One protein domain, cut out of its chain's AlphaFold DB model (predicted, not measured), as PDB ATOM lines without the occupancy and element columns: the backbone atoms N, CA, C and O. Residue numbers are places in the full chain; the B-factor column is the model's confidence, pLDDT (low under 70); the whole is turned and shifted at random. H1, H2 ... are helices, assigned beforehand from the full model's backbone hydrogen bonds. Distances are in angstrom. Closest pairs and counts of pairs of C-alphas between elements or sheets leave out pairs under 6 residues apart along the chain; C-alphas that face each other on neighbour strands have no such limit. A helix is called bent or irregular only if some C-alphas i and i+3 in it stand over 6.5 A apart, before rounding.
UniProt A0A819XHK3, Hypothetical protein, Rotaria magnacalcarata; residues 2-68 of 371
ATOM      1  N   VAL A   2     102.195 217.366 238.951       74.44
ATOM      2  CA  VAL A   2     102.250 216.950 237.520       74.44
ATOM      3  C   VAL A   2     103.328 217.725 236.755       74.44
ATOM      4  O   VAL A   2     104.155 217.106 236.094       74.44
ATOM      5  N   LYS A   3     103.376 219.054 236.943       73.88
ATOM      6  CA  LYS A   3     104.427 219.953 236.429       73.88
ATOM      7  C   LYS A   3     105.830 219.382 236.685       73.88
ATOM      8  O   LYS A   3     106.596 219.169 235.753       73.88
ATOM      9  N   ASP A   4     106.115 219.019 237.932       66.88
ATOM     10  CA  ASP A   4     107.430 218.524 238.361       66.88
ATOM     11  C   ASP A   4     107.810 217.205 237.676       66.88
ATOM     12  O   ASP A   4     108.941 217.059 237.230       66.88
ATOM     13  N   ARG A   5     106.863 216.268 237.504       71.62
ATOM     14  CA  ARG A   5     107.109 215.011 236.767       71.62
ATOM     15  C   ARG A   5     107.418 215.248 235.286       71.62
ATOM     16  O   ARG A   5     108.161 214.466 234.699       71.62
ATOM     17  N   LEU A   6     106.846 216.297 234.690       65.12
ATOM     18  CA  LEU A   6     107.068 216.650 233.290       65.12
ATOM     19  C   LEU A   6     108.471 217.253 233.087       65.12
ATOM     20  O   LEU A   6     109.206 216.801 232.212       65.12
ATOM     21  N   PHE A   7     108.883 218.190 233.950       63.22
ATOM     22  CA  PHE A   7     110.208 218.824 233.876       63.22
ATOM     23  C   PHE A   7     111.356 217.934 234.400       63.22
ATOM     24  O   PHE A   7     112.454 217.965 233.851       63.22
ATOM     25  N   GLN A   8     111.119 217.047 235.378       62.19
ATOM     26  CA  GLN A   8     112.146 216.128 235.909       62.19
ATOM     27  C   GLN A   8     112.770 215.198 234.857       62.19
ATOM     28  O   GLN A   8     113.886 214.717 235.056       62.19
ATOM     29  N   ARG A   9     112.071 214.908 233.752       58.66
ATOM     30  CA  ARG A   9     112.591 214.038 232.685       58.66
ATOM     31  C   ARG A   9     113.584 214.750 231.759       58.66
ATOM     32  O   ARG A   9     114.434 214.073 231.189       58.66
ATOM     33  N   VAL A  10     113.502 216.076 231.644       59.59
ATOM     34  CA  VAL A  10     114.487 216.901 230.923       59.59
ATOM     35  C   VAL A  10     115.752 217.007 231.782       59.59
ATOM     36  O   VAL A  10     116.802 216.486 231.409       59.59
ATOM     37  N   ASN A  11     115.587 217.472 233.025       62.72
ATOM     38  CA  ASN A  11     116.679 217.767 233.960       62.72
ATOM     39  C   ASN A  11     117.623 216.583 234.259       62.72
ATOM     40  O   ASN A  11     118.774 216.804 234.618       62.72
ATOM     41  N   LYS A  12     117.172 215.325 234.141       66.06
ATOM     42  CA  LYS A  12     118.044 214.146 234.330       66.06
ATOM     43  C   LYS A  12     119.070 213.967 233.210       66.06
ATOM     44  O   LYS A  12     120.165 213.488 233.479       66.06
ATOM     45  N   LYS A  13     118.722 214.324 231.968       68.88
ATOM     46  CA  LYS A  13     119.656 214.259 230.836       68.88
ATOM     47  C   LYS A  13     120.676 215.393 230.920       68.88
ATOM     48  O   LYS A  13     121.844 215.167 230.630       68.88
ATOM     49  N   ASP A  14     120.233 216.577 231.338       73.81
ATOM     50  CA  ASP A  14     121.115 217.730 231.520       73.81
ATOM     51  C   ASP A  14     122.079 217.529 232.694       73.81
ATOM     52  O   ASP A  14     123.271 217.706 232.489       73.81
ATOM     53  N   LYS A  15     121.621 217.019 233.849       76.81
ATOM     54  CA  LYS A  15     122.510 216.636 234.965       76.81
ATOM     55  C   LYS A  15     123.546 215.584 234.576       76.81
ATOM     56  O   LYS A  15     124.710 215.735 234.906       76.81
ATOM     57  N   TYR A  16     123.155 214.544 233.836       79.88
ATOM     58  CA  TYR A  16     124.122 213.550 233.358       79.88
ATOM     59  C   TYR A  16     125.152 214.161 232.393       79.88
ATOM     60  O   TYR A  16     126.308 213.755 232.397       79.88
ATOM     61  N   ARG A  17     124.756 215.143 231.569       85.31
ATOM     62  CA  ARG A  17     125.690 215.870 230.699       85.31
ATOM     63  C   ARG A  17     126.635 216.757 231.518       85.31
ATOM     64  O   ARG A  17     127.835 216.682 231.308       85.31
ATOM     65  N   GLU A  18     126.102 217.516 232.470       86.81
ATOM     66  CA  GLU A  18     126.850 218.356 233.416       86.81
ATOM     67  C   GLU A  18     127.875 217.524 234.207       86.81
ATOM     68  O   GLU A  18     129.052 217.851 234.210       86.81
ATOM     69  N   GLU A  19     127.477 216.373 234.763       87.50
ATOM     70  CA  GLU A  19     128.371 215.430 235.456       87.50
ATOM     71  C   GLU A  19     129.491 214.883 234.544       87.50
ATOM     72  O   GLU A  19     130.612 214.670 235.005       87.50
ATOM     73  N   GLN A  20     129.224 214.662 233.251       87.50
ATOM     74  CA  GLN A  20     130.244 214.254 232.272       87.50
ATOM     75  C   GLN A  20     131.193 215.406 231.902       87.50
ATOM     76  O   GLN A  20     132.398 215.185 231.796       87.50
ATOM     77  N   GLU A  21     130.672 216.624 231.736       92.44
ATOM     78  CA  GLU A  21     131.462 217.838 231.486       92.44
ATOM     79  C   GLU A  21     132.375 218.154 232.687       92.44
ATOM     80  O   GLU A  21     133.555 218.444 232.502       92.44
ATOM     81  N   ASP A  22     131.876 217.997 233.915       92.75
ATOM     82  CA  ASP A  22     132.631 218.128 235.167       92.75
ATOM     83  C   ASP A  22     133.774 217.110 235.276       92.75
ATOM     84  O   ASP A  22     134.896 217.457 235.654       92.75
ATOM     85  N   LEU A  23     133.504 215.842 234.948       93.25
ATOM     86  CA  LEU A  23     134.521 214.788 234.932       93.25
ATOM     87  C   LEU A  23     135.596 215.076 233.881       93.25
ATOM     88  O   LEU A  23     136.782 214.982 234.195       93.25
ATOM     89  N   ALA A  24     135.200 215.493 232.674       93.25
ATOM     90  CA  ALA A  24     136.131 215.883 231.620       93.25
ATOM     91  C   ALA A  24     136.999 217.085 232.037       93.25
ATOM     92  O   ALA A  24     138.212 217.054 231.847       93.25
ATOM     93  N   GLN A  25     136.419 218.109 232.675       93.94
ATOM     94  CA  GLN A  25     137.164 219.262 233.196       93.94
ATOM     95  C   GLN A  25     138.155 218.892 234.306       93.94
ATOM     96  O   GLN A  25     139.235 219.477 234.380       93.94
ATOM     97  N   ARG A  26     137.808 217.947 235.190       95.00
ATOM     98  CA  ARG A  26     138.733 217.452 236.227       95.00
ATOM     99  C   ARG A  26     139.905 216.707 235.595       95.00
ATOM    100  O   ARG A  26     141.045 217.005 235.928       95.00
ATOM    101  N   TRP A  27     139.618 215.827 234.637       94.31
ATOM    102  CA  TRP A  27     140.631 215.070 233.900       94.31
ATOM    103  C   TRP A  27     141.572 215.985 233.103       94.31
ATOM    104  O   TRP A  27     142.785 215.812 233.133       94.31
ATOM    105  N   GLN A  28     141.018 217.014 232.455       92.75
ATOM    106  CA  GLN A  28     141.779 218.036 231.736       92.75
ATOM    107  C   GLN A  28     142.746 218.788 232.665       92.75
ATOM    108  O   GLN A  28     143.919 218.924 232.336       92.75
ATOM    109  N   LYS A  29     142.291 219.214 233.853       93.69
ATOM    110  CA  LYS A  29     143.143 219.887 234.855       93.69
ATOM    111  C   LYS A  29     144.239 218.982 235.417       93.69
ATOM    112  O   LYS A  29     145.323 219.460 235.735       93.69
ATOM    113  N   GLU A  30     143.958 217.690 235.569       95.31
ATOM    114  CA  GLU A  30     144.943 216.709 236.029       95.31
ATOM    115  C   GLU A  30     146.034 216.474 234.974       95.31
ATOM    116  O   GLU A  30     147.215 216.466 235.318       95.31
ATOM    117  N   ILE A  31     145.657 216.407 233.691       94.31
ATOM    118  CA  ILE A  31     146.603 216.388 232.563       94.31
ATOM    119  C   ILE A  31     147.413 217.687 232.506       94.31
ATOM    120  O   ILE A  31     148.633 217.617 232.460       94.31
ATOM    121  N   GLU A  32     146.774 218.859 232.558       92.12
ATOM    122  CA  GLU A  32     147.461 220.160 232.498       92.12
ATOM    123  C   GLU A  32     148.502 220.315 233.609       92.12
ATOM    124  O   GLU A  32     149.615 220.769 233.340       92.12
ATOM    125  N   LYS A  33     148.169 219.881 234.833       94.75
ATOM    126  CA  LYS A  33     149.106 219.855 235.959       94.75
ATOM    127  C   LYS A  33     150.249 218.868 235.718       94.75
ATOM    128  O   LYS A  33     151.402 219.211 235.962       94.75
ATOM    129  N   TRP A  34     149.951 217.652 235.253       96.38
ATOM    130  CA  TRP A  34     150.991 216.663 234.964       96.38
ATOM    131  C   TRP A  34     151.939 217.157 233.867       96.38
ATOM    132  O   TRP A  34     153.148 217.033 234.028       96.38
ATOM    133  N   GLU A  35     151.413 217.766 232.800       94.31
ATOM    134  CA  GLU A  35     152.213 218.425 231.765       94.31
ATOM    135  C   GLU A  35     153.136 219.479 232.379       94.31
ATOM    136  O   GLU A  35     154.340 219.414 232.152       94.31
ATOM    137  N   ASP A  36     152.597 220.406 233.180       90.94
ATOM    138  CA  ASP A  36     153.361 221.497 233.798       90.94
ATOM    139  C   ASP A  36     154.475 220.973 234.730       90.94
ATOM    140  O   ASP A  36     155.595 221.487 234.696       90.94
ATOM    141  N   ASP A  37     154.213 219.896 235.480       95.12
ATOM    142  CA  ASP A  37     155.202 219.207 236.324       95.12
ATOM    143  C   ASP A  37     156.261 218.422 235.498       95.12
ATOM    144  O   ASP A  37     157.363 218.168 235.991       95.12
ATOM    145  N   HIS A  38     155.969 218.041 234.242       95.00
ATOM    146  CA  HIS A  38     156.799 217.147 233.405       95.00
ATOM    147  C   HIS A  38     157.260 217.769 232.064       95.00
ATOM    148  O   HIS A  38     157.626 217.043 231.136       95.00
ATOM    149  N   MET A  39     157.303 219.104 231.936       90.62
ATOM    150  CA  MET A  39     157.653 219.771 230.665       90.62
ATOM    151  C   MET A  39     159.087 219.509 230.167       90.62
ATOM    152  O   MET A  39     159.343 219.577 228.962       90.62
ATOM    153  N   GLY A  40     160.047 219.247 231.060       94.31
ATOM    154  CA  GLY A  40     161.463 219.112 230.699       94.31
ATOM    155  C   GLY A  40     161.993 220.349 229.957       94.31
ATOM    156  O   GLY A  40     161.932 221.459 230.474       94.31
ATOM    157  N   ASN A  41     162.487 220.163 228.726       95.06
ATOM    158  CA  ASN A  41     162.959 221.255 227.856       95.06
ATOM    159  C   ASN A  41     161.872 221.818 226.907       95.06
ATOM    160  O   ASN A  41     162.176 222.640 226.036       95.06
ATOM    161  N   TYR A  42     160.618 221.377 227.031       95.31
ATOM    162  CA  TYR A  42     159.485 221.910 226.271       95.31
ATOM    163  C   TYR A  42     158.826 223.090 227.005       95.31
ATOM    164  O   TYR A  42     159.103 223.358 228.169       95.31
ATOM    165  N   ARG A  43     157.958 223.837 226.310       92.88
ATOM    166  CA  ARG A  43     157.177 224.940 226.897       92.88
ATOM    167  C   ARG A  43     155.805 225.052 226.238       92.88
ATOM    168  O   ARG A  43     155.698 224.877 225.022       92.88
ATOM    169  N   ARG A  44     154.770 225.399 227.009       90.81
ATOM    170  CA  ARG A  44     153.405 225.593 226.495       90.81
ATOM    171  C   ARG A  44     153.352 226.889 225.675       90.81
ATOM    172  O   ARG A  44     153.458 227.983 226.216       90.81
ATOM    173  N   ILE A  45     153.229 226.765 224.351       92.38
ATOM    174  CA  ILE A  45     153.114 227.911 223.419       92.38
ATOM    175  C   ILE A  45     151.658 228.311 223.131       92.38
ATOM    176  O   ILE A  45     151.399 229.417 222.661       92.38
ATOM    177  N   TYR A  46     150.723 227.400 223.402       90.94
ATOM    178  CA  TYR A  46     149.273 227.565 223.337       90.94
ATOM    179  C   TYR A  46     148.627 226.401 224.123       90.94
ATOM    180  O   TYR A  46     149.175 225.299 224.063       90.94
ATOM    181  N   PRO A  47     147.491 226.596 224.817       91.44
ATOM    182  CA  PRO A  47     146.879 227.882 225.139       91.44
ATOM    183  C   PRO A  47     147.682 228.606 226.232       91.44
ATOM    184  O   PRO A  47     148.095 228.009 227.221       91.44
ATOM    185  N   THR A  48     147.903 229.911 226.063       89.75
ATOM    186  CA  THR A  48     148.412 230.795 227.126       89.75
ATOM    187  C   THR A  48     147.619 232.106 227.099       89.75
ATOM    188  O   THR A  48     147.132 232.471 226.024       89.75
ATOM    189  N   PRO A  49     147.480 232.838 228.222       88.31
ATOM    190  CA  PRO A  49     146.666 234.059 228.274       88.31
ATOM    191  C   PRO A  49     147.039 235.110 227.214       88.31
ATOM    192  O   PRO A  49     146.166 235.779 226.671       88.31
ATOM    193  N   GLU A  50     148.326 235.209 226.873       90.31
ATOM    194  CA  GLU A  50     148.841 236.093 225.820       90.31
ATOM    195  C   GLU A  50     148.595 235.533 224.403       90.31
ATOM    196  O   GLU A  50     148.260 236.272 223.474       90.31
ATOM    197  N   ALA A  51     148.743 234.217 224.215       89.75
ATOM    198  CA  ALA A  51     148.629 233.573 222.909       89.75
ATOM    199  C   ALA A  51     147.177 233.403 222.432       89.75
ATOM    200  O   ALA A  51     146.940 233.426 221.223       89.75
ATOM    201  N   ILE A  52     146.212 233.243 223.346       91.69
ATOM    202  CA  ILE A  52     144.789 233.034 223.021       91.69
ATOM    203  C   ILE A  52     144.257 234.116 222.059       91.69
ATOM    204  O   ILE A  52     143.981 233.765 220.909       91.69
ATOM    205  N   PRO A  53     144.213 235.420 222.410       91.50
ATOM    206  CA  PRO A  53     143.652 236.449 221.523       91.50
ATOM    207  C   PRO A  53     144.456 236.636 220.225       91.50
ATOM    208  O   PRO A  53     143.926 237.084 219.206       91.50
ATOM    209  N   LYS A  54     145.747 236.271 220.222       91.19
ATOM    210  CA  LYS A  54     146.602 236.323 219.029       91.19
ATOM    211  C   LYS A  54     146.209 235.270 217.989       91.19
ATOM    212  O   LYS A  54     146.255 235.576 216.791       91.19
ATOM    213  N   TYR A  55     145.860 234.057 218.425       90.88
ATOM    214  CA  TYR A  55     145.581 232.923 217.536       90.88
ATOM    215  C   TYR A  55     144.088 232.615 217.347       90.88
ATOM    216  O   TYR A  55     143.737 232.017 216.333       90.88
ATOM    217  N   GLU A  56     143.202 233.078 218.236       89.06
ATOM    218  CA  GLU A  56     141.741 232.869 218.184       89.06
ATOM    219  C   GLU A  56     141.129 233.181 216.804       89.06
ATOM    220  O   GLU A  56     140.365 232.388 216.250       89.06
ATOM    221  N   LYS A  57     141.572 234.276 216.174       86.75
ATOM    222  CA  LYS A  57     141.151 234.704 214.826       86.75
ATOM    223  C   LYS A  57     141.422 233.701 213.693       86.75
ATOM    224  O   LYS A  57     140.859 233.856 212.614       86.75
ATOM    225  N   PHE A  58     142.293 232.710 213.898       83.50
ATOM    226  CA  PHE A  58     142.558 231.657 212.911       83.50
ATOM    227  C   PHE A  58     141.628 230.447 213.087       83.50
ATOM    228  O   PHE A  58     141.349 229.750 212.114       83.50
ATOM    229  N   PHE A  59     141.080 230.225 214.288       81.69
ATOM    230  CA  PHE A  59     140.120 229.144 214.535       81.69
ATOM    231  C   PHE A  59     138.751 229.436 213.903       81.69
ATOM    232  O   PHE A  59     138.113 228.523 213.376       81.69
ATOM    233  N   THR A  60     138.334 230.707 213.859       73.94
ATOM    234  CA  THR A  60     137.067 231.134 213.231       73.94
ATOM    235  C   THR A  60     137.054 230.980 211.705       73.94
ATOM    236  O   THR A  60     135.986 230.836 211.115       73.94
ATOM    237  N   GLN A  61     138.224 230.963 211.055       60.22
ATOM    238  CA  GLN A  61     138.364 230.825 209.598       60.22
ATOM    239  C   GLN A  61     138.576 229.376 209.125       60.22
ATOM    240  O   GLN A  61     138.721 229.133 207.927       60.22
ATOM    241  N   SER A  62     138.504 228.387 210.025       57.03
ATOM    242  CA  SER A  62     138.618 226.950 209.705       57.03
ATOM    243  C   SER A  62     137.439 226.368 208.898       57.03
ATOM    244  O   SER A  62     137.324 225.153 208.734       57.03
ATOM    245  N   GLY A  63     136.601 227.221 208.299       55.56
ATOM    246  CA  GLY A  63     135.579 226.835 207.326       55.56
ATOM    247  C   GLY A  63     136.137 226.115 206.093       55.56
ATOM    248  O   GLY A  63     135.375 225.455 205.402       55.56
ATOM    249  N   THR A  64     137.448 226.162 205.835       60.34
ATOM    250  CA  THR A  64     138.112 225.329 204.816       60.34
ATOM    251  C   THR A  64     138.215 223.856 205.225       60.34
ATOM    252  O   THR A  64     138.045 222.988 204.372       60.34
ATOM    253  N   LEU A  65     138.419 223.557 206.514       63.34
ATOM    254  CA  LEU A  65     138.576 222.192 207.038       63.34
ATOM    255  C   LEU A  65     137.257 221.405 207.018       63.34
ATOM    256  O   LEU A  65     137.259 220.198 206.794       63.34
ATOM    257  N   TYR A  66     136.138 222.108 207.211       60.25
ATOM    258  CA  TYR A  66     134.781 221.548 207.194       60.25
ATOM    259  C   TYR A  66     133.942 222.005 205.995       60.25
ATOM    260  O   TYR A  66     132.744 221.726 205.943       60.25
ATOM    261  N   SER A  67     134.543 222.684 205.011       70.88
ATOM    262  CA  SER A  67     133.863 222.928 203.740       70.88
ATOM    263  C   SER A  67     133.587 221.582 203.082       70.88
ATOM    264  O   SER A  67     134.505 220.849 202.718       70.88
ATOM    265  N   GLU A  68     132.306 221.235 202.955       69.69
ATOM    266  CA  GLU A  68     131.888 220.029 202.252       69.69
ATOM    267  C   GLU A  68     132.436 220.080 200.822       69.69
ATOM    268  O   GLU A  68     131.913 220.795 199.962       69.69
TER     269      GLU A  68
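AT A GLANCE: This is residues 2 to 68 of the 371 residues of the protein "Hypothetical protein" of Rotaria magnacalcarata (UniProt A0A819XHK3). A long helix, H1, makes the length of an open hook; past its end, a long link turns back and the short helix H2 leads off to one side. The helices stay apart. The 67 printed residues, with H1 then H2 and no named strand, are all helix in class and extended, with a radius of gyration of the C-alphas of 19.4 A and spans of 60 by 38 by 22 A.

HOW THE PARTS SIT: Start with H1, residues 2 to 37, which has a kink of 36 degrees near residue 10. Next comes H2, residues 51 to 59, apart from H1. O i to N i+4 pairs are within hydrogen-bond range in 29 of 32 cases in H1 and 2 of 5 in H2, where 4 of 6 O i to N i+3 pairs are.

IN THESE COORDINATES: Find C-alpha 2 at (102.250, 216.950, 237.520); H1 runs 53.0 A to C-alpha 37. H2 runs 12.7 A to C-alpha 59 at (140.120, 229.144, 214.535), and is irregular: C-alphas 54 and 57 are 7.1 A apart.

THE WHOLE: The two farthest C-alphas, Val 2 and Asn 41, are 61.6 A apart. The printed part has no cut. The link, residues 38 to 50, is long. Look for pLDDT under 70 at residues 4, 6 to 13, 61 to 66 and 68.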